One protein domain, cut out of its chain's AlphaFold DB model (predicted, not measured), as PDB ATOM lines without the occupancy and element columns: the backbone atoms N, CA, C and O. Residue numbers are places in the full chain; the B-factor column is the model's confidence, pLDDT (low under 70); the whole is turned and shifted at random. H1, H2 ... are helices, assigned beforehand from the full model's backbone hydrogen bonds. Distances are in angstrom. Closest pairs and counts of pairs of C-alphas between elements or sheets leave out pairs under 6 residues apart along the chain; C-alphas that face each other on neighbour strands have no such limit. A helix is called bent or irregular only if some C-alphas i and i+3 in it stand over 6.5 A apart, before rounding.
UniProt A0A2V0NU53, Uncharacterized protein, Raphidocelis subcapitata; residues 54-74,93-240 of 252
ATOM      1  N   GLU A  54      76.073 115.169 101.990       87.12
ATOM      2  CA  GLU A  54      76.912 113.965 102.071       87.12
ATOM      3  C   GLU A  54      78.274 114.165 101.395       87.12
ATOM      4  O   GLU A  54      79.309 113.793 101.949       87.12
ATOM      5  N   LEU A  55      78.287 114.835 100.235       88.00
ATOM      6  CA  LEU A  55      79.519 115.201  99.534       88.00
ATOM      7  C   LEU A  55      80.388 116.136 100.385       88.00
ATOM      8  O   LEU A  55      81.603 115.968 100.423       88.00
ATOM      9  N   LEU A  56      79.770 117.092 101.090       91.06
ATOM     10  CA  LEU A  56      80.478 118.015 101.976       91.06
ATOM     11  C   LEU A  56      81.096 117.291 103.179       91.06
ATOM     12  O   LEU A  56      82.254 117.541 103.508       91.06
ATOM     13  N   ILE A  57      80.346 116.393 103.825       92.94
ATOM     14  CA  ILE A  57      80.867 115.581 104.934       92.94
ATOM     15  C   ILE A  57      82.065 114.765 104.449       92.94
ATOM     16  O   ILE A  57      83.113 114.762 105.090       92.94
ATOM     17  N   GLY A  58      81.931 114.129 103.287       91.31
ATOM     18  CA  GLY A  58      83.005 113.373 102.665       91.31
ATOM     19  C   GLY A  58      84.241 114.203 102.325       91.31
ATOM     20  O   GLY A  58      85.352 113.777 102.628       91.31
ATOM     21  N   ASP A  59      84.058 115.404 101.770       91.94
ATOM     22  CA  ASP A  59      85.151 116.342 101.505       91.94
ATOM     23  C   ASP A  59      85.902 116.677 102.807       91.94
ATOM     24  O   ASP A  59      87.127 116.590 102.851       91.94
ATOM     25  N   VAL A  60      85.188 117.000 103.892       93.69
ATOM     26  CA  VAL A  60      85.804 117.306 105.199       93.69
ATOM     27  C   VAL A  60      86.548 116.093 105.758       93.69
ATOM     28  O   VAL A  60      87.694 116.220 106.189       93.69
ATOM     29  N   VAL A  61      85.941 114.905 105.711       94.12
ATOM     30  CA  VAL A  61      86.589 113.658 106.144       94.12
ATOM     31  C   VAL A  61      87.851 113.389 105.320       94.12
ATOM     32  O   VAL A  61      88.871 112.997 105.889       94.12
ATOM     33  N   ALA A  62      87.826 113.649 104.012       91.62
ATOM     34  CA  ALA A  62      88.981 113.500 103.136       91.62
ATOM     35  C   ALA A  62      90.105 114.495 103.475       91.62
ATOM     36  O   ALA A  62      91.261 114.072 103.546       91.62
ATOM     37  N   VAL A  63      89.793 115.775 103.756       90.56
ATOM     38  CA  VAL A  63      90.798 116.754 104.233       90.56
ATOM     39  C   VAL A  63      91.429 116.273 105.533       90.56
ATOM     40  O   VAL A  63      92.649 116.209 105.635       90.56
ATOM     41  N   VAL A  64      90.608 115.929 106.528       91.44
ATOM     42  CA  VAL A  64      91.094 115.530 107.856       91.44
ATOM     43  C   VAL A  64      91.952 114.269 107.762       91.44
ATOM     44  O   VAL A  64      93.027 114.211 108.356       91.44
ATOM     45  N   SER A  65      91.521 113.287 106.966       91.75
ATOM     46  CA  SER A  65      92.272 112.050 106.727       91.75
ATOM     47  C   SER A  65      93.603 112.321 106.028       91.75
ATOM     48  O   SER A  65      94.616 111.738 106.405       91.75
ATOM     49  N   PHE A  66      93.628 113.228 105.045       89.12
ATOM     50  CA  PHE A  66      94.864 113.652 104.392       89.12
ATOM     51  C   PHE A  66      95.820 114.337 105.373       89.12
ATOM     52  O   PHE A  66      96.997 113.983 105.415       89.12
ATOM     53  N   SER A  67      95.326 115.269 106.193       87.38
ATOM     54  CA  SER A  67      96.135 115.946 107.212       87.38
ATOM     55  C   SER A  67      96.727 114.953 108.211       87.38
ATOM     56  O   SER A  67      97.916 115.016 108.512       87.38
ATOM     57  N   LEU A  68      95.928 113.987 108.671       86.19
ATOM     58  CA  LEU A  68      96.375 112.949 109.598       86.19
ATOM     59  C   LEU A  68      97.405 112.014 108.950       86.19
ATOM     60  O   LEU A  68      98.434 111.710 109.550       86.19
ATOM     61  N   TYR A  69      97.169 111.597 107.705       85.56
ATOM     62  CA  TYR A  69      98.120 110.788 106.945       85.56
ATOM     63  C   TYR A  69      99.448 111.518 106.739       85.56
ATOM     64  O   TYR A  69     100.514 110.912 106.872       85.56
ATOM     65  N   LYS A  70      99.398 112.819 106.436       82.69
ATOM     66  CA  LYS A  70     100.588 113.650 106.277       82.69
ATOM     67  C   LYS A  70     101.393 113.715 107.578       82.69
ATOM     68  O   LYS A  70     102.601 113.495 107.534       82.69
ATOM     69  N   GLU A  71     100.741 113.962 108.713       80.38
ATOM     70  CA  GLU A  71     101.389 113.979 110.033       80.38
ATOM     71  C   GLU A  71     102.061 112.643 110.362       80.38
ATOM     72  O   GLU A  71     103.249 112.598 110.684       80.38
ATOM     73  N   ILE A  72     101.337 111.530 110.195       81.75
ATOM     74  CA  ILE A  72     101.887 110.189 110.430       81.75
ATOM     75  C   ILE A  72     103.085 109.933 109.514       81.75
ATOM     76  O   ILE A  72     104.123 109.464 109.974       81.75
ATOM     77  N   SER A  73     102.970 110.273 108.227       79.31
ATOM     78  CA  SER A  73     104.058 110.098 107.260       79.31
ATOM     79  C   SER A  73     105.283 110.935 107.631       79.31
ATOM     80  O   SER A  73     106.402 110.453 107.521       79.31
ATOM     81  N   SER A  74     105.084 112.164 108.112       75.56
ATOM     82  CA  SER A  74     106.168 113.035 108.575       75.56
ATOM     83  C   SER A  74     106.894 112.450 109.791       75.56
ATOM     84  O   SER A  74     108.123 112.440 109.833       75.56
ATOM     85  N   GLY A  93     100.859 120.684 121.924       78.88
ATOM     86  CA  GLY A  93     101.193 121.716 120.930       78.88
ATOM     87  C   GLY A  93     100.971 121.242 119.491       78.88
ATOM     88  O   GLY A  93     100.109 121.775 118.798       78.88
ATOM     89  N   ARG A  94     101.637 120.150 119.082       71.44
ATOM     90  CA  ARG A  94     101.465 119.588 117.727       71.44
ATOM     91  C   ARG A  94     100.036 119.142 117.443       71.44
ATOM     92  O   ARG A  94      99.577 119.223 116.311       71.44
ATOM     93  N   PHE A  95      99.316 118.679 118.466       80.00
ATOM     94  CA  PHE A  95      97.905 118.338 118.309       80.00
ATOM     95  C   PHE A  95      97.055 119.571 117.961       80.00
ATOM     96  O   PHE A  95      96.199 119.489 117.082       80.00
ATOM     97  N   TRP A  96      97.307 120.720 118.595       80.38
ATOM     98  CA  TRP A  96      96.625 121.973 118.262       80.38
ATOM     99  C   TRP A  96      97.037 122.536 116.901       80.38
ATOM    100  O   TRP A  96      96.182 123.039 116.170       80.38
ATOM    101  N   GLU A  97      98.308 122.410 116.520       74.44
ATOM    102  CA  GLU A  97      98.778 122.752 115.171       74.44
ATOM    103  C   GLU A  97      98.056 121.909 114.112       74.44
ATOM    104  O   GLU A  97      97.463 122.457 113.181       74.44
ATOM    105  N   PHE A  98      97.992 120.589 114.307       81.62
ATOM    106  CA  PHE A  98      97.227 119.681 113.452       81.62
ATOM    107  C   PHE A  98      95.750 120.081 113.378       81.62
ATOM    108  O   PHE A  98      95.188 120.185 112.284       81.62
ATOM    109  N   LEU A  99      95.106 120.318 114.525       86.06
ATOM    110  CA  LEU A  99      93.679 120.618 114.569       86.06
ATOM    111  C   LEU A  99      93.365 121.958 113.895       86.06
ATOM    112  O   LEU A  99      92.407 122.047 113.130       86.06
ATOM    113  N   SER A 100      94.178 122.988 114.142       81.75
ATOM    114  CA  SER A 100      94.019 124.302 113.513       81.75
ATOM    115  C   SER A 100      94.255 124.237 112.003       81.75
ATOM    116  O   SER A 100      93.467 124.803 111.242       81.75
ATOM    117  N   PHE A 101      95.248 123.471 111.542       80.25
ATOM    118  CA  PHE A 101      95.488 123.229 110.120       80.25
ATOM    119  C   PHE A 101      94.335 122.459 109.461       80.25
ATOM    120  O   PHE A 101      93.835 122.858 108.406       80.25
ATOM    121  N   ALA A 102      93.863 121.378 110.085       87.44
ATOM    122  CA  ALA A 102      92.760 120.577 109.565       87.44
ATOM    123  C   ALA A 102      91.453 121.383 109.516       87.44
ATOM    124  O   ALA A 102      90.748 121.342 108.504       87.44
ATOM    125  N   ALA A 103      91.148 122.153 110.565       88.81
ATOM    126  CA  ALA A 103      89.951 122.983 110.640       88.81
ATOM    127  C   ALA A 103      89.969 124.108 109.598       88.81
ATOM    128  O   ALA A 103      88.992 124.283 108.870       88.81
ATOM    129  N   THR A 104      91.081 124.839 109.483       85.69
ATOM    130  CA  THR A 104      91.205 125.945 108.519       85.69
ATOM    131  C   THR A 104      91.172 125.451 107.078       85.69
ATOM    132  O   THR A 104      90.423 125.996 106.269       85.69
ATOM    133  N   THR A 105      91.883 124.365 106.768       85.69
ATOM    134  CA  THR A 105      91.883 123.762 105.427       85.69
ATOM    135  C   THR A 105      90.500 123.226 105.058       85.69
ATOM    136  O   THR A 105      90.025 123.458 103.946       85.69
ATOM    137  N   SER A 106      89.808 122.569 105.997       91.31
ATOM    138  CA  SER A 106      88.443 122.071 105.776       91.31
ATOM    139  C   SER A 106      87.454 123.213 105.554       91.31
ATOM    140  O   SER A 106      86.647 123.158 104.628       91.31
ATOM    141  N   ALA A 107      87.537 124.277 106.359       89.94
ATOM    142  CA  ALA A 107      86.692 125.456 106.207       89.94
ATOM    143  C   ALA A 107      86.959 126.181 104.879       89.94
ATOM    144  O   ALA A 107      86.013 126.537 104.177       89.94
ATOM    145  N   ALA A 108      88.229 126.354 104.498       88.62
ATOM    146  CA  ALA A 108      88.617 126.968 103.231       88.62
ATOM    147  C   ALA A 108      88.116 126.153 102.033       88.62
ATOM    148  O   ALA A 108      87.579 126.722 101.081       88.62
ATOM    149  N   TRP A 109      88.238 124.824 102.097       90.50
ATOM    150  CA  TRP A 109      87.712 123.929 101.072       90.50
ATOM    151  C   TRP A 109      86.187 124.003 100.977       90.50
ATOM    152  O   TRP A 109      85.654 124.218  99.891       90.50
ATOM    153  N   ALA A 110      85.479 123.885 102.103       90.62
ATOM    154  CA  ALA A 110      84.021 123.952 102.155       90.62
ATOM    155  C   ALA A 110      83.492 125.285 101.603       90.62
ATOM    156  O   ALA A 110      82.571 125.302 100.785       90.62
ATOM    157  N   LEU A 111      84.114 126.400 101.996       88.88
ATOM    158  CA  LEU A 111      83.760 127.732 101.514       88.88
ATOM    159  C   LEU A 111      84.029 127.869 100.011       88.88
ATOM    160  O   LEU A 111      83.166 128.338  99.271       88.88
ATOM    161  N   ALA A 112      85.185 127.408  99.530       87.31
ATOM    162  CA  ALA A 112      85.509 127.420  98.107       87.31
ATOM    163  C   ALA A 112      84.558 126.535  97.288       87.31
ATOM    164  O   ALA A 112      84.094 126.937  96.219       87.31
ATOM    165  N   ALA A 113      84.207 125.352  97.792       86.62
ATOM    166  CA  ALA A 113      83.239 124.459  97.169       86.62
ATOM    167  C   ALA A 113      81.839 125.093  97.116       86.62
ATOM    168  O   ALA A 113      81.166 124.991  96.090       86.62
ATOM    169  N   ALA A 114      81.416 125.801  98.167       87.06
ATOM    170  CA  ALA A 114      80.158 126.542  98.175       87.06
ATOM    171  C   ALA A 114      80.172 127.701  97.160       87.06
ATOM    172  O   ALA A 114      79.255 127.818  96.346       87.06
ATOM    173  N   LEU A 115      81.238 128.509  97.143       86.50
ATOM    174  CA  LEU A 115      81.387 129.661  96.241       86.50
ATOM    175  C   LEU A 115      81.442 129.261  94.764       86.50
ATOM    176  O   LEU A 115      80.899 129.952  93.904       86.50
ATOM    177  N   THR A 116      82.088 128.138  94.459       86.12
ATOM    178  CA  THR A 116      82.217 127.631  93.085       86.12
ATOM    179  C   THR A 116      80.999 126.827  92.623       86.12
ATOM    180  O   THR A 116      80.925 126.432  91.458       86.12
ATOM    181  N   GLY A 117      80.020 126.591  93.506       83.25
ATOM    182  CA  GLY A 117      78.868 125.730  93.229       83.25
ATOM    183  C   GLY A 117      79.233 124.244  93.140       83.25
ATOM    184  O   GLY A 117      78.463 123.445  92.603       83.25
ATOM    185  N   GLY A 118      80.396 123.859  93.666       83.62
ATOM    186  CA  GLY A 118      80.896 122.489  93.694       83.62
ATOM    187  C   GLY A 118      80.121 121.545  94.615       83.62
ATOM    188  O   GLY A 118      80.410 120.355  94.589       83.62
ATOM    189  N   LEU A 119      79.165 122.060  95.398       84.38
ATOM    190  CA  LEU A 119      78.236 121.292  96.243       84.38
ATOM    191  C   LEU A 119      76.846 121.096  95.606       84.38
ATOM    192  O   LEU A 119      75.951 120.542  96.238       84.38
ATOM    193  N   THR A 120      76.649 121.558  94.367       84.31
ATOM    194  CA  THR A 120      75.389 121.354  93.635       84.31
ATOM    195  C   THR A 120      75.313 119.947  93.047       84.31
ATOM    196  O   THR A 120      76.334 119.352  92.700       84.31
ATOM    197  N   TYR A 121      74.103 119.437  92.820       77.88
ATOM    198  CA  TYR A 121      73.877 118.140  92.175       77.88
ATOM    199  C   TYR A 121      74.490 118.066  90.766       77.88
ATOM    200  O   TYR A 121      74.954 117.029  90.296       77.88
ATOM    201  N   ARG A 122      74.576 119.208  90.072       76.19
ATOM    202  CA  ARG A 122      75.250 119.289  88.766       76.19
ATOM    203  C   ARG A 122      76.748 119.026  88.847       76.19
ATOM    204  O   ARG A 122      77.308 118.572  87.856       76.19
ATOM    205  N   ALA A 123      77.375 119.335  89.977       75.25
ATOM    206  CA  ALA A 123      78.799 119.137  90.173       75.25
ATOM    207  C   ALA A 123      79.152 117.673  90.474       75.25
ATOM    208  O   ALA A 123      80.279 117.287  90.204       75.25
ATOM    209  N   SER A 124      78.224 116.851  90.981       78.06
ATOM    210  CA  SER A 124      78.468 115.422  91.256       78.06
ATOM    211  C   SER A 124      77.981 114.477  90.158       78.06
ATOM    212  O   SER A 124      78.326 113.302  90.175       78.06
ATOM    213  N   ARG A 125      77.214 114.984  89.183       74.88
ATOM    214  CA  ARG A 125      76.478 114.158  88.216       74.88
ATOM    215  C   ARG A 125      77.349 113.200  87.393       74.88
ATOM    216  O   ARG A 125      76.877 112.116  87.067       74.88
ATOM    217  N   ASN A 126      78.551 113.625  87.001       75.69
ATOM    218  CA  ASN A 126      79.501 112.832  86.214       75.69
ATOM    219  C   ASN A 126      80.940 113.126  86.671       75.69
ATOM    220  O   ASN A 126      81.229 114.232  87.139       75.69
ATOM    221  N   VAL A 127      81.868 112.193  86.429       78.12
ATOM    222  CA  VAL A 127      83.289 112.333  86.806       78.12
ATOM    223  C   VAL A 127      83.943 113.624  86.276       78.12
ATOM    224  O   VAL A 127      84.574 114.322  87.071       78.12
ATOM    225  N   PRO A 128      83.792 114.028  84.995       81.12
ATOM    226  CA  PRO A 128      84.450 115.239  84.494       81.12
ATOM    227  C   PRO A 128      83.964 116.522  85.179       81.12
ATOM    228  O   PRO A 128      84.758 117.430  85.434       81.12
ATOM    229  N   ASP A 129      82.670 116.594  85.496       81.44
ATOM    230  CA  ASP A 129      82.079 117.737  86.190       81.44
ATOM    231  C   ASP A 129      82.550 117.785  87.653       81.44
ATOM    232  O   ASP A 129      82.905 118.858  88.149       81.44
ATOM    233  N   ALA A 130      82.666 116.620  88.300       83.00
ATOM    234  CA  ALA A 130      83.168 116.476  89.665       83.00
ATOM    235  C   ALA A 130      84.639 116.890  89.796       83.00
ATOM    236  O   ALA A 130      84.988 117.663  90.693       83.00
ATOM    237  N   LEU A 131      85.488 116.453  88.860       84.94
ATOM    238  CA  LEU A 131      86.895 116.851  88.796       84.94
ATOM    239  C   LEU A 131      87.040 118.348  88.519       84.94
ATOM    240  O   LEU A 131      87.821 119.033  89.176       84.94
ATOM    241  N   ARG A 132      86.247 118.894  87.591       85.50
ATOM    242  CA  ARG A 132      86.269 120.330  87.298       85.50
ATOM    243  C   ARG A 132      85.861 121.155  88.518       85.50
ATOM    244  O   ARG A 132      86.491 122.174  88.791       85.50
ATOM    245  N   ALA A 133      84.837 120.720  89.247       84.81
ATOM    246  CA  ALA A 133      84.412 121.360  90.485       84.81
ATOM    247  C   ALA A 133      85.498 121.292  91.572       84.81
ATOM    248  O   ALA A 133      85.751 122.303  92.223       84.81
ATOM    249  N   ALA A 134      86.179 120.149  91.722       86.50
ATOM    250  CA  ALA A 134      87.306 120.003  92.645       86.50
ATOM    251  C   ALA A 134      88.465 120.948  92.288       86.50
ATOM    252  O   ALA A 134      88.957 121.664  93.156       86.50
ATOM    253  N   CYS A 135      88.854 121.028  91.011       87.06
ATOM    254  CA  CYS A 135      89.909 121.937  90.557       87.06
ATOM    255  C   CYS A 135      89.558 123.411  90.804       87.06
ATOM    256  O   CYS A 135      90.412 124.184  91.230       87.06
ATOM    257  N   TRP A 136      88.307 123.817  90.567       87.44
ATOM    258  CA  TRP A 136      87.865 125.186  90.852       87.44
ATOM    259  C   TRP A 136      87.846 125.500  92.346       87.44
ATOM    260  O   TRP A 136      88.321 126.561  92.747       87.44
ATOM    261  N   ALA A 137      87.338 124.581  93.171       87.06
ATOM    262  CA  ALA A 137      87.381 124.727  94.622       87.06
ATOM    263  C   ALA A 137      88.832 124.810  95.125       87.06
ATOM    264  O   ALA A 137      89.152 125.648  95.966       87.06
ATOM    265  N   TRP A 138      89.739 124.013  94.560       87.81
ATOM    266  CA  TRP A 138      91.165 124.058  94.874       87.81
ATOM    267  C   TRP A 138      91.816 125.397  94.505       87.81
ATOM    268  O   TRP A 138      92.498 125.991  95.335       87.81
ATOM    269  N   LEU A 139      91.553 125.922  93.303       87.06
ATOM    270  CA  LEU A 139      92.090 127.216  92.859       87.06
ATOM    271  C   LEU A 139      91.667 128.380  93.766       87.06
ATOM    272  O   LEU A 139      92.424 129.334  93.923       87.06
ATOM    273  N   VAL A 140      90.473 128.309  94.357       85.81
ATOM    274  CA  VAL A 140      89.965 129.336  95.279       85.81
ATOM    275  C   VAL A 140      90.480 129.121  96.705       85.81
ATOM    276  O   VAL A 140      90.828 130.086  97.380       85.81
ATOM    277  N   SER A 141      90.549 127.874  97.173       83.44
ATOM    278  CA  SER A 141      90.953 127.550  98.551       83.44
ATOM    279  C   SER A 141      92.461 127.642  98.787       83.44
ATOM    280  O   SER A 141      92.869 128.071  99.864       83.44
ATOM    281  N   MET A 142      93.302 127.290  97.809       79.56
ATOM    282  CA  MET A 142      94.758 127.256  97.998       79.56
ATOM    283  C   MET A 142      95.395 128.613  98.308       79.56
ATOM    284  O   MET A 142      96.206 128.666  99.229       79.56
ATOM    285  N   PRO A 143      95.049 129.719  97.622       79.00
ATOM    286  CA  PRO A 143      95.573 131.033  97.987       79.00
ATOM    287  C   PRO A 143      95.183 131.439  99.411       79.00
ATOM    288  O   PRO A 143      95.986 132.042 100.116       79.00
ATOM    289  N   VAL A 144      93.976 131.066  99.855       76.19
ATOM    290  CA  VAL A 144      93.489 131.339 101.215       76.19
ATOM    291  C   VAL A 144      94.274 130.524 102.243       76.19
ATOM    292  O   VAL A 144      94.754 131.087 103.223       76.19
ATOM    293  N   ALA A 145      94.470 129.227 101.994       72.44
ATOM    294  CA  ALA A 145      95.265 128.356 102.859       72.44
ATOM    295  C   ALA A 145      96.742 128.794 102.919       72.44
ATOM    296  O   ALA A 145      97.334 128.852 103.995       72.44
ATOM    297  N   ALA A 146      97.329 129.177 101.781       71.50
ATOM    298  CA  ALA A 146      98.694 129.692 101.711       71.50
ATOM    299  C   ALA A 146      98.846 131.024 102.465       71.50
ATOM    300  O   ALA A 146      99.792 131.191 103.230       71.50
ATOM    301  N   ALA A 147      97.896 131.951 102.303       71.88
ATOM    302  CA  ALA A 147      97.894 133.214 103.036       71.88
ATOM    303  C   ALA A 147      97.765 132.997 104.550       71.88
ATOM    304  O   ALA A 147      98.434 133.676 105.321       71.88
ATOM    305  N   GLN A 148      96.955 132.029 104.986       72.19
ATOM    306  CA  GLN A 148      96.837 131.683 106.403       72.19
ATOM    307  C   GLN A 148      98.139 131.126 106.975       72.19
ATOM    308  O   GLN A 148      98.536 131.553 108.053       72.19
ATOM    309  N   LEU A 149      98.838 130.250 106.247       66.50
ATOM    310  CA  LEU A 149     100.154 129.759 106.666       66.50
ATOM    311  C   LEU A 149     101.166 130.906 106.802       66.50
ATOM    312  O   LEU A 149     101.911 130.947 107.778       66.50
ATOM    313  N   VAL A 150     101.154 131.871 105.877       66.38
ATOM    314  CA  VAL A 150     102.009 133.072 105.947       66.38
ATOM    315  C   VAL A 150     101.626 133.981 107.120       66.38
ATOM    316  O   VAL A 150     102.498 134.520 107.791       66.38
ATOM    317  N   LEU A 151     100.334 134.156 107.406       64.12
ATOM    318  CA  LEU A 151      99.871 134.998 108.512       64.12
ATOM    319  C   LEU A 151     100.140 134.371 109.883       64.12
ATOM    320  O   LEU A 151     100.546 135.089 110.787       64.12
ATOM    321  N   LEU A 152      99.952 133.057 110.035       63.75
ATOM    322  CA  LEU A 152     100.305 132.325 111.259       63.75
ATOM    323  C   LEU A 152     101.806 132.418 111.533       63.75
ATOM    324  O   LEU A 152     102.209 132.797 112.625       63.75
ATOM    325  N   THR A 153     102.626 132.186 110.510       60.84
ATOM    326  CA  THR A 153     104.090 132.282 110.630       60.84
ATOM    327  C   THR A 153     104.582 133.706 110.872       60.84
ATOM    328  O   THR A 153     105.555 133.903 111.591       60.84
ATOM    329  N   ALA A 154     103.908 134.717 110.319       59.66
ATOM    330  CA  ALA A 154     104.201 136.118 110.613       59.66
ATOM    331  C   ALA A 154     103.724 136.549 112.015       59.66
ATOM    332  O   ALA A 154     104.352 137.405 112.637       59.66
ATOM    333  N   ALA A 155     102.619 135.979 112.509       59.84
ATOM    334  CA  ALA A 155     102.062 136.264 113.832       59.84
ATOM    335  C   ALA A 155     102.886 135.631 114.963       59.84
ATOM    336  O   ALA A 155     103.003 136.222 116.038       59.84
ATOM    337  N   GLU A 156     103.531 134.492 114.712       58.22
ATOM    338  CA  GLU A 156     104.521 133.870 115.600       58.22
ATOM    339  C   GLU A 156     105.872 134.606 115.571       58.22
ATOM    340  O   GLU A 156     106.931 134.004 115.426       58.22
ATOM    341  N   SER A 157     105.844 135.939 115.704       46.50
ATOM    342  CA  SER A 157     107.035 136.796 115.785       46.50
ATOM    343  C   SER A 157     108.141 136.168 116.648       46.50
ATOM    344  O   SER A 157     107.844 135.493 117.635       46.50
ATOM    345  N   GLY A 158     109.415 136.430 116.319       49.50
ATOM    346  CA  GLY A 158     110.598 135.802 116.941       49.50
ATOM    347  C   GLY A 158     110.682 135.842 118.480       49.50
ATOM    348  O   GLY A 158     111.545 135.193 119.056       49.50
ATOM    349  N   ALA A 159     109.769 136.546 119.155       50.34
ATOM    350  CA  ALA A 159     109.540 136.474 120.594       50.34
ATOM    351  C   ALA A 159     108.987 135.116 121.093       50.34
ATOM    352  O   ALA A 159     109.238 134.771 122.245       50.34
ATOM    353  N   LEU A 160     108.258 134.346 120.269       43.81
ATOM    354  CA  LEU A 160     107.709 133.017 120.621       43.81
ATOM    355  C   LEU A 160     108.576 131.846 120.140       43.81
ATOM    356  O   LEU A 160     108.547 130.778 120.742       43.81
ATOM    357  N   VAL A 161     109.366 132.063 119.088       44.88
ATOM    358  CA  VAL A 161     110.246 131.049 118.483       44.88
ATOM    359  C   VAL A 161     111.491 130.778 119.353       44.88
ATOM    360  O   VAL A 161     112.153 129.748 119.225       44.88
ATOM    361  N   GLY A 162     111.781 131.664 120.312       54.00
ATOM    362  CA  GLY A 162     112.894 131.496 121.243       54.00
ATOM    363  C   GLY A 162     114.233 131.391 120.509       54.00
ATOM    364  O   GLY A 162     114.494 132.122 119.559       54.00
ATOM    365  N   THR A 163     115.101 130.488 120.961       54.06
ATOM    366  CA  THR A 163     116.386 130.190 120.307       54.06
ATOM    367  C   THR A 163     116.263 129.238 119.118       54.06
ATOM    368  O   THR A 163     117.269 128.968 118.460       54.06
ATOM    369  N   GLU A 164     115.079 128.680 118.857       51.12
ATOM    370  CA  GLU A 164     114.879 127.799 117.709       51.12
ATOM    371  C   GLU A 164     114.810 128.632 116.415       51.12
ATOM    372  O   GLU A 164     114.524 129.824 116.421       51.12
ATOM    373  N   GLY A 165     115.182 128.061 115.271       54.03
ATOM    374  CA  GLY A 165     115.125 128.790 113.999       54.03
ATOM    375  C   GLY A 165     113.691 128.899 113.472       54.03
ATOM    376  O   GLY A 165     112.858 128.041 113.751       54.03
ATOM    377  N   PHE A 166     113.418 129.871 112.592       52.16
ATOM    378  CA  PHE A 166     112.139 129.968 111.860       52.16
ATOM    379  C   PHE A 166     111.735 128.650 111.178       52.16
ATOM    380  O   PHE A 166     110.559 128.320 111.109       52.16
ATOM    381  N   ALA A 167     112.708 127.860 110.717       52.84
ATOM    382  CA  ALA A 167     112.465 126.551 110.116       52.84
ATOM    383  C   ALA A 167     111.867 125.516 111.092       52.84
ATOM    384  O   ALA A 167     111.145 124.618 110.660       52.84
ATOM    385  N   ALA A 168     112.150 125.643 112.391       53.41
ATOM    386  CA  ALA A 168     111.596 124.793 113.440       53.41
ATOM    387  C   ALA A 168     110.205 125.273 113.894       53.41
ATOM    388  O   ALA A 168     109.361 124.437 114.194       53.41
ATOM    389  N   ALA A 169     109.927 126.578 113.861       53.50
ATOM    390  CA  ALA A 169     108.595 127.117 114.164       53.50
ATOM    391  C   ALA A 169     107.593 126.992 113.007       53.50
ATOM    392  O   ALA A 169     106.393 127.116 113.215       53.50
ATOM    393  N   LEU A 170     108.059 126.735 111.779       54.78
ATOM    394  CA  LEU A 170     107.148 126.553 110.653       54.78
ATOM    395  C   LEU A 170     106.158 125.415 110.948       54.78
ATOM    396  O   LEU A 170     106.600 124.324 111.338       54.78
ATOM    397  N   PRO A 171     104.850 125.634 110.682       56.75
ATOM    398  CA  PRO A 171     103.855 124.583 110.752       56.75
ATOM    399  C   PRO A 171     104.348 123.383 109.962       56.75
ATOM    400  O   PRO A 171     104.959 123.537 108.901       56.75
ATOM    401  N   LEU A 172     104.014 122.186 110.426       59.69
ATOM    402  CA  LEU A 172     104.377 120.926 109.775       59.69
ATOM    403  C   LEU A 172     103.941 120.849 108.297       59.69
ATOM    404  O   LEU A 172     104.391 119.993 107.546       59.69
ATOM    405  N   ALA A 173     103.063 121.761 107.866       52.50
ATOM    406  CA  ALA A 173     102.646 121.944 106.488       52.50
ATOM    407  C   ALA A 173     103.689 122.605 105.553       52.50
ATOM    408  O   ALA A 173     103.531 122.505 104.332       52.50
ATOM    409  N   ALA A 174     104.682 123.311 106.101       53.34
ATOM    410  CA  ALA A 174     105.587 124.217 105.385       53.34
ATOM    411  C   ALA A 174     107.084 124.015 105.716       53.34
ATOM    412  O   ALA A 174     107.916 124.853 105.358       53.34
ATOM    413  N   ARG A 175     107.451 122.920 106.386       60.28
ATOM    414  CA  ARG A 175     108.839 122.563 106.686       60.28
ATOM    415  C   ARG A 175     109.557 122.040 105.435       60.28
ATOM    416  O   ARG A 175     109.506 120.867 105.077       60.28
ATOM    417  N   GLY A 176     110.334 122.929 104.816       55.94
ATOM    418  CA  GLY A 176     111.306 122.600 103.769       55.94
ATOM    419  C   GLY A 176     110.940 123.115 102.375       55.94
ATOM    420  O   GLY A 176     109.791 123.427 102.060       55.94
ATOM    421  N   ALA A 177     111.950 123.217 101.506       51.31
ATOM    422  CA  ALA A 177     111.774 123.715 100.145       51.31
ATOM    423  C   ALA A 177     110.854 122.786  99.326       51.31
ATOM    424  O   ALA A 177     111.163 121.612  99.120       51.31
ATOM    425  N   GLY A 178     109.723 123.321  98.853       58.38
ATOM    426  CA  GLY A 178     108.757 122.612  97.999       58.38
ATOM    427  C   GLY A 178     107.664 121.828  98.735       58.38
ATOM    428  O   GLY A 178     106.702 121.394  98.099       58.38
ATOM    429  N   GLU A 179     107.743 121.708 100.061       68.06
ATOM    430  CA  GLU A 179     106.733 121.029 100.880       68.06
ATOM    431  C   GLU A 179     105.301 121.605 100.761       68.06
ATOM    432  O   GLU A 179     104.358 120.813 100.626       68.06
ATOM    433  N   PRO A 180     105.077 122.939 100.709       68.69
ATOM    434  CA  PRO A 180     103.721 123.478 100.558       68.69
ATOM    435  C   PRO A 180     103.112 123.139  99.192       68.69
ATOM    436  O   PRO A 180     101.916 122.871  99.096       68.69
ATOM    437  N   VAL A 181     103.933 123.071  98.138       69.00
ATOM    438  CA  VAL A 181     103.481 122.698  96.789       69.00
ATOM    439  C   VAL A 181     103.126 121.214  96.734       69.00
ATOM    440  O   VAL A 181     102.074 120.855  96.205       69.00
ATOM    441  N   ALA A 182     103.954 120.352  97.331       74.31
ATOM    442  CA  ALA A 182     103.673 118.920  97.432       74.31
ATOM    443  C   ALA A 182     102.386 118.647  98.229       74.31
ATOM    444  O   ALA A 182     101.571 117.815  97.836       74.31
ATOM    445  N   THR A 183     102.163 119.402  99.305       78.12
ATOM    446  CA  THR A 183     100.957 119.301 100.141       78.12
ATOM    447  C   THR A 183      99.712 119.755  99.388       78.12
ATOM    448  O   THR A 183      98.704 119.050  99.386       78.12
ATOM    449  N   ALA A 184      99.791 120.892  98.695       79.31
ATOM    450  CA  ALA A 184      98.703 121.410  97.873       79.31
ATOM    451  C   ALA A 184      98.324 120.441  96.741       79.31
ATOM    452  O   ALA A 184      97.137 120.206  96.499       79.31
ATOM    453  N   ALA A 185      99.323 119.853  96.075       80.94
ATOM    454  CA  ALA A 185      99.124 118.852  95.032       80.94
ATOM    455  C   ALA A 185      98.540 117.544  95.591       80.94
ATOM    456  O   ALA A 185      97.624 116.980  94.993       80.94
ATOM    457  N   GLY A 186      99.021 117.089  96.753       83.12
ATOM    458  CA  GLY A 186      98.487 115.919  97.450       83.12
ATOM    459  C   GLY A 186      97.017 116.092  97.829       83.12
ATOM    460  O   GLY A 186      96.203 115.214  97.537       83.12
ATOM    461  N   LEU A 187      96.656 117.254  98.384       85.00
ATOM    462  CA  LEU A 187      95.272 117.567  98.731       85.00
ATOM    463  C   LEU A 187      94.374 117.619  97.486       85.00
ATOM    464  O   LEU A 187      93.286 117.047  97.502       85.00
ATOM    465  N   LEU A 188      94.831 118.240  96.388       85.56
ATOM    466  CA  LEU A 188      94.102 118.223  95.113       85.56
ATOM    467  C   LEU A 188      93.868 116.794  94.623       85.56
ATOM    468  O   LEU A 188      92.757 116.458  94.226       85.56
ATOM    469  N   GLY A 189      94.907 115.958  94.659       82.94
ATOM    470  CA  GLY A 189      94.826 114.561  94.246       82.94
ATOM    471  C   GLY A 189      93.782 113.792  95.050       82.94
ATOM    472  O   GLY A 189      92.885 113.190  94.465       82.94
ATOM    473  N   VAL A 190      93.844 113.876  96.383       88.19
ATOM    474  CA  VAL A 190      92.879 113.223  97.285       88.19
ATOM    475  C   VAL A 190      91.458 113.702  97.008       88.19
ATOM    476  O   VAL A 190      90.547 112.884  96.920       88.19
ATOM    477  N   MET A 191      91.271 115.002  96.797       89.31
ATOM    478  CA  MET A 191      89.958 115.575  96.508       89.31
ATOM    479  C   MET A 191      89.401 115.145  95.158       89.31
ATOM    480  O   MET A 191      88.229 114.786  95.059       89.31
ATOM    481  N   CYS A 192      90.232 115.120  94.121       86.44
ATOM    482  CA  CYS A 192      89.854 114.592  92.816       86.44
ATOM    483  C   CYS A 192      89.459 113.111  92.908       86.44
ATOM    484  O   CYS A 192      88.423 112.725  92.368       86.44
ATOM    485  N   CYS A 193      90.236 112.299  93.633       85.62
ATOM    486  CA  CYS A 193      89.933 110.889  93.873       85.62
ATOM    487  C   CYS A 193      88.618 110.708  94.630       85.62
ATOM    488  O   CYS A 193      87.770 109.929  94.201       85.62
ATOM    489  N   TRP A 194      88.432 111.442  95.730       89.50
ATOM    490  CA  TRP A 194      87.219 111.396  96.538       89.50
ATOM    491  C   TRP A 194      85.987 111.781  95.716       89.50
ATOM    492  O   TRP A 194      85.006 111.043  95.686       89.50
ATOM    493  N   ARG A 195      86.046 112.891  94.976       85.75
ATOM    494  CA  ARG A 195      84.912 113.358  94.169       85.75
ATOM    495  C   ARG A 195      84.602 112.452  92.984       85.75
ATOM    496  O   ARG A 195      83.434 112.284  92.646       85.75
ATOM    497  N   ALA A 196      85.616 111.834  92.384       82.88
ATOM    498  CA  ALA A 196      85.405 110.800  91.382       82.88
ATOM    499  C   ALA A 196      84.767 109.539  91.983       82.88
ATOM    500  O   ALA A 196      83.815 109.010  91.415       82.88
ATOM    501  N   LEU A 197      85.247 109.083  93.145       83.62
ATOM    502  CA  LEU A 197      84.662 107.956  93.870       83.62
ATOM    503  C   LEU A 197      83.193 108.238  94.204       83.62
ATOM    504  O   LEU A 197      82.341 107.394  93.942       83.62
ATOM    505  N   TYR A 198      82.896 109.431  94.722       83.88
ATOM    506  CA  TYR A 198      81.537 109.840  95.055       83.88
ATOM    507  C   TYR A 198      80.626 109.821  93.822       83.88
ATOM    508  O   TYR A 198      79.567 109.197  93.857       83.88
ATOM    509  N   ALA A 199      81.063 110.430  92.715       81.25
ATOM    510  CA  ALA A 199      80.295 110.484  91.471       81.25
ATOM    511  C   ALA A 199      80.010 109.091  90.875       81.25
ATOM    512  O   ALA A 199      78.951 108.883  90.287       81.25
ATOM    513  N   VAL A 200      80.933 108.134  91.028       75.19
ATOM    514  CA  VAL A 200      80.791 106.774  90.474       75.19
ATOM    515  C   VAL A 200      79.996 105.845  91.395       75.19
ATOM    516  O   VAL A 200      79.182 105.057  90.913       75.19
ATOM    517  N   TRP A 201      80.246 105.892  92.706       72.88
ATOM    518  CA  TRP A 201      79.787 104.859  93.642       72.88
ATOM    519  C   TRP A 201      78.704 105.316  94.612       72.88
ATOM    520  O   TRP A 201      77.884 104.492  95.016       72.88
ATOM    521  N   LEU A 202      78.706 106.590  95.003       71.50
ATOM    522  CA  LEU A 202      77.869 107.081  96.098       71.50
ATOM    523  C   LEU A 202      76.700 107.936  95.621       71.50
ATOM    524  O   LEU A 202      75.699 107.962  96.323       71.50
ATOM    525  N   ASP A 203      76.769 108.571  94.445       67.94
ATOM    526  CA  ASP A 203      75.654 109.369  93.921       67.94
ATOM    527  C   ASP A 203      74.457 108.456  93.564       67.94
ATOM    528  O   ASP A 203      74.511 107.717  92.565       67.94
ATOM    529  N   PRO A 204      73.361 108.483  94.356       60.28
ATOM    530  CA  PRO A 204      72.242 107.555  94.203       60.28
ATOM    531  C   PRO A 204      71.393 107.852  92.961       60.28
ATOM    532  O   PRO A 204      70.557 107.035  92.573       60.28
ATOM    533  N   TRP A 205      71.623 108.997  92.319       58.69
ATOM    534  CA  TRP A 205      70.850 109.500  91.190       58.69
ATOM    535  C   TRP A 205      71.635 109.496  89.876       58.69
ATOM    536  O   TRP A 205      71.104 109.877  88.823       58.69
ATOM    537  N   SER A 206      72.897 109.061  89.907       55.16
ATOM    538  CA  SER A 206      73.702 108.967  88.701       55.16
ATOM    539  C   SER A 206      73.104 107.907  87.761       55.16
ATOM    540  O   SER A 206      73.061 106.705  88.032       55.16
ATOM    541  N   ALA A 207      72.681 108.347  86.571       53.50
ATOM    542  CA  ALA A 207      72.416 107.449  85.439       53.50
ATOM    543  C   ALA A 207      73.686 106.664  85.019       53.50
ATOM    544  O   ALA A 207      73.626 105.760  84.187       53.50
ATOM    545  N   ALA A 208      74.828 107.010  85.624       51.91
ATOM    546  CA  ALA A 208      76.158 106.505  85.369       51.91
ATOM    547  C   ALA A 208      76.362 105.045  85.771       51.91
ATOM    548  O   ALA A 208      77.319 104.471  85.268       51.91
ATOM    549  N   ARG A 209      75.475 104.396  86.554       54.47
ATOM    550  CA  ARG A 209      75.631 102.967  86.927       54.47
ATOM    551  C   ARG A 209      75.899 102.020  85.747       54.47
ATOM    552  O   ARG A 209      76.564 101.007  85.930       54.47
ATOM    553  N   GLN A 210      75.449 102.365  84.537       53.12
ATOM    554  CA  GLN A 210      75.729 101.607  83.307       53.12
ATOM    555  C   GLN A 210      76.970 102.090  82.519       53.12
ATOM    556  O   GLN A 210      77.499 101.334  81.710       53.12
ATOM    557  N   GLN A 211      77.480 103.303  82.767       57.53
ATOM    558  CA  GLN A 211      78.724 103.854  82.195       57.53
ATOM    559  C   GLN A 211      79.971 103.602  83.072       57.53
ATOM    560  O   GLN A 211      81.092 103.816  82.605       57.53
ATOM    561  N   ILE A 212      79.795 103.069  84.293       56.72
ATOM    562  CA  ILE A 212      80.856 102.806  85.290       56.72
ATOM    563  C   ILE A 212      82.049 102.038  84.711       56.72
ATOM    564  O   ILE A 212      83.183 102.360  85.041       56.72
ATOM    565  N   ALA A 213      81.841 101.043  83.842       57.34
ATOM    566  CA  ALA A 213      82.951 100.242  83.319       57.34
ATOM    567  C   ALA A 213      83.887 101.045  82.391       57.34
ATOM    568  O   ALA A 213      85.104 100.880  82.455       57.34
ATOM    569  N   ALA A 214      83.334 101.937  81.564       59.62
ATOM    570  CA  ALA A 214      84.124 102.781  80.667       59.62
ATOM    571  C   ALA A 214      84.778 103.951  81.422       59.62
ATOM    572  O   ALA A 214      85.934 104.288  81.169       59.62
ATOM    573  N   GLU A 215      84.071 104.538  82.391       63.34
ATOM    574  CA  GLU A 215      84.592 105.650  83.193       63.34
ATOM    575  C   GLU A 215      85.624 105.198  84.239       63.34
ATOM    576  O   GLU A 215      86.592 105.913  84.487       63.34
ATOM    577  N   ALA A 216      85.500 103.987  84.792       63.56
ATOM    578  CA  ALA A 216      86.502 103.413  85.693       63.56
ATOM    579  C   ALA A 216      87.844 103.156  84.991       63.56
ATOM    580  O   ALA A 216      88.899 103.303  85.612       63.56
ATOM    581  N   GLN A 217      87.821 102.809  83.698       66.75
ATOM    582  CA  GLN A 217      89.027 102.672  82.879       66.75
ATOM    583  C   GLN A 217      89.730 104.029  82.725       66.75
ATOM    584  O   GLN A 217      90.918 104.142  83.018       66.75
ATOM    585  N   ALA A 218      88.979 105.079  82.374       63.44
ATOM    586  CA  ALA A 218      89.506 106.439  82.259       63.44
ATOM    587  C   ALA A 218      90.038 106.972  83.602       63.44
ATOM    588  O   ALA A 218      91.068 107.642  83.644       63.44
ATOM    589  N   LEU A 219      89.380 106.629  84.717       68.38
ATOM    590  CA  LEU A 219      89.859 106.976  86.053       68.38
ATOM    591  C   LEU A 219      91.168 106.257  86.391       68.38
ATOM    592  O   LEU A 219      92.083 106.870  86.932       68.38
ATOM    593  N   ARG A 220      91.282 104.969  86.047       72.19
ATOM    594  CA  ARG A 220      92.523 104.198  86.197       72.19
ATOM    595  C   ARG A 220      93.662 104.791  85.381       72.19
ATOM    596  O   ARG A 220      94.766 104.904  85.901       72.19
ATOM    597  N   GLU A 221      93.399 105.184  84.140       72.19
ATOM    598  CA  GLU A 221      94.390 105.825  83.272       72.19
ATOM    599  C   GLU A 221      94.826 107.185  83.830       72.19
ATOM    600  O   GLU A 221      96.022 107.468  83.896       72.19
ATOM    601  N   ALA A 222      93.882 107.992  84.320       66.62
ATOM    602  CA  ALA A 222      94.180 109.269  84.962       66.62
ATOM    603  C   ALA A 222      94.988 109.094  86.260       66.62
ATOM    604  O   ALA A 222      95.945 109.830  86.491       66.62
ATOM    605  N   LEU A 223      94.648 108.100  87.086       71.94
ATOM    606  CA  LEU A 223      95.387 107.764  88.307       71.94
ATOM    607  C   LEU A 223      96.790 107.245  87.998       71.94
ATOM    608  O   LEU A 223      97.741 107.634  88.669       71.94
ATOM    609  N   ALA A 224      96.940 106.409  86.970       69.94
ATOM    610  CA  ALA A 224      98.242 105.929  86.520       69.94
ATOM    611  C   ALA A 224      99.111 107.082  85.996       69.94
ATOM    612  O   ALA A 224     100.286 107.170  86.345       69.94
ATOM    613  N   ALA A 225      98.531 108.007  85.224       66.25
ATOM    614  CA  ALA A 225      99.223 109.203  84.753       66.25
ATOM    615  C   ALA A 225      99.621 110.128  85.913       66.25
ATOM    616  O   ALA A 225     100.750 110.617  85.954       66.25
ATOM    617  N   ALA A 226      98.734 110.327  86.889       68.38
ATOM    618  CA  ALA A 226      99.024 111.106  88.089       68.38
ATOM    619  C   ALA A 226     100.133 110.460  88.935       68.38
ATOM    620  O   ALA A 226     101.049 111.152  89.371       68.38
ATOM    621  N   ALA A 227     100.102 109.137  89.113       69.50
ATOM    622  CA  ALA A 227     101.145 108.391  89.810       69.50
ATOM    623  C   ALA A 227     102.492 108.474  89.077       69.50
ATOM    624  O   ALA A 227     103.524 108.682  89.712       69.50
ATOM    625  N   ALA A 228     102.491 108.382  87.745       65.38
ATOM    626  CA  ALA A 228     103.693 108.547  86.933       65.38
ATOM    627  C   ALA A 228     104.275 109.965  87.050       65.38
ATOM    628  O   ALA A 228     105.483 110.122  87.218       65.38
ATOM    629  N   LEU A 229     103.425 110.998  87.028       68.88
ATOM    630  CA  LEU A 229     103.844 112.385  87.242       68.88
ATOM    631  C   LEU A 229     104.378 112.613  88.661       68.88
ATOM    632  O   LEU A 229     105.385 113.299  88.824       68.88
ATOM    633  N   ALA A 230     103.757 112.012  89.676       68.06
ATOM    634  CA  ALA A 230     104.239 112.071  91.053       68.06
ATOM    635  C   ALA A 230     105.602 111.376  91.209       68.06
ATOM    636  O   ALA A 230     106.498 111.922  91.850       68.06
ATOM    637  N   ALA A 231     105.793 110.217  90.573       66.62
ATOM    638  CA  ALA A 231     107.069 109.506  90.559       66.62
ATOM    639  C   ALA A 231     108.165 110.308  89.840       66.62
ATOM    640  O   ALA A 231     109.277 110.422  90.353       66.62
ATOM    641  N   LEU A 232     107.845 110.921  88.694       68.81
ATOM    642  CA  LEU A 232     108.750 111.822  87.973       68.81
ATOM    643  C   LEU A 232     109.111 113.055  88.807       68.81
ATOM    644  O   LEU A 232     110.282 113.421  88.872       68.81
ATOM    645  N   GLY A 233     108.132 113.667  89.477       64.88
ATOM    646  CA  GLY A 233     108.356 114.790  90.386       64.88
ATOM    647  C   GLY A 233     109.256 114.408  91.561       64.88
ATOM    648  O   GLY A 233     110.208 115.125  91.859       64.88
ATOM    649  N   GLY A 234     109.015 113.246  92.173       65.69
ATOM    650  CA  GLY A 234     109.861 112.692  93.230       65.69
ATOM    651  C   GLY A 234     111.291 112.427  92.757       65.69
ATOM    652  O   GLY A 234     112.241 112.838  93.419       65.69
ATOM    653  N   ALA A 235     111.459 111.815  91.583       66.88
ATOM    654  CA  ALA A 235     112.769 111.572  90.984       66.88
ATOM    655  C   ALA A 235     113.512 112.882  90.667       66.88
ATOM    656  O   ALA A 235     114.690 113.012  90.992       66.88
ATOM    657  N   ALA A 236     112.825 113.881  90.106       66.06
ATOM    658  CA  ALA A 236     113.402 115.197  89.835       66.06
ATOM    659  C   ALA A 236     113.860 115.903  91.121       66.06
ATOM    660  O   ALA A 236     114.932 116.505  91.145       66.06
ATOM    661  N   LEU A 237     113.093 115.780  92.210       65.81
ATOM    662  CA  LEU A 237     113.455 116.311  93.528       65.81
ATOM    663  C   LEU A 237     114.683 115.607  94.118       65.81
ATOM    664  O   LEU A 237     115.543 116.268  94.694       65.81
ATOM    665  N   GLN A 238     114.795 114.287  93.945       72.12
ATOM    666  CA  GLN A 238     115.978 113.529  94.366       72.12
ATOM    667  C   GLN A 238     117.225 113.938  93.574       72.12
ATOM    668  O   GLN A 238     118.281 114.151  94.163       72.12
ATOM    669  N   VAL A 239     117.100 114.133  92.256       72.88
ATOM    670  CA  VAL A 239     118.198 114.634  91.412       72.88
ATOM    671  C   VAL A 239     118.592 116.056  91.814       72.88
ATOM    672  O   VAL A 239     119.776 116.334  91.973       72.88
ATOM    673  N   ALA A 240     117.627 116.947  92.047       67.19
ATOM    674  CA  ALA A 240     117.902 118.313  92.487       67.19
ATOM    675  C   ALA A 240     118.626 118.351  93.843       67.19
ATOM    676  O   ALA A 240     119.564 119.125  94.016       67.19
TER     677      ALA A 240
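This is residues 54 to 74 and 93 to 240 of the 252 residues of an uncharacterized protein of Raphidocelis subcapitata (UniProt A0A2V0NU53). Four long helices, H1, H2, H4 and H7, make an elongated up-and-down bundle, each running against the one before it, with their centres at the corners of a rough square. A fifth long helix, H9, folds back outside this bundle, running opposite to H7 and near it but not clearly touching; the short H3 and H8 lie at one end of the bundle, H5 and H6 at the other. The printed part has 169 residues with nine named helices, H1 to H9 in order, and no named strand: the class is all helix. It is compact, with a radius of gyration of the C-alphas of 17.8 A, and spans 62 by 37 by 24 A.

H1, residues 54 to 74, begins at C-alpha 54 (76.912, 113.965, 102.071) and is 30.0 A long. H2, residues 93 to 115, measures 32.6 A, and H3 is residues 121 to 124. H4, residues 127 to 155, measures 40.7 A and has a kink of 30 degrees near residue 141; it is neither bent nor irregular, but only just, with C-alphas 140 and 143 6.5 A apart. H5 is residues 158 to 161 and H6 residues 166 to 169. H7, residues 179 to 202, measures 32.4 A. H8, residues 207 to 210, is irregular, 7.0 A from first to last C-alpha. H9, residues 212 to 240, measures 40.8 A and ends at C-alpha 240 (117.902, 118.313, 92.487).

H1 and H2 touch, closest at the C-alphas of Val 60 and Ser 106, 5.5 A, at a shallow tilt of 34 degrees, only just short of steep. H2 touches H4, with residues 133 to 145 of H4 alone, closest at Ala 112 and Ala 137, C-alphas 4.8 A apart. H4 touches H7, closest at the C-alphas of Val 127 and Ala 196, 5.3 A. Residues 187 to 198 of H7 alone touch H1. H3 touches H4 only at the corner. H9 and H7 stand at a shallow tilt of 9 degrees, opposite ways, with their closest C-alphas, Val 200 and Ile 212, 6.5 A apart. Every O i to N i+4 pair is within hydrogen-bond range in H1, H2 and H7, against 23 of 25 in H4 and 24 of 25 in H9.

The farthest C-alphas, Thr 163 and Gln 210, are 62.0 A apart. Residues 75 to 92 are not printed; C-alphas 74 and 93 are 15.9 A apart across this cut. Of the links printed whole, none is long. The mean pLDDT of the printed part is 74.0, with 66 residues under 70, among them residues 149 to 181 and 203 to 219.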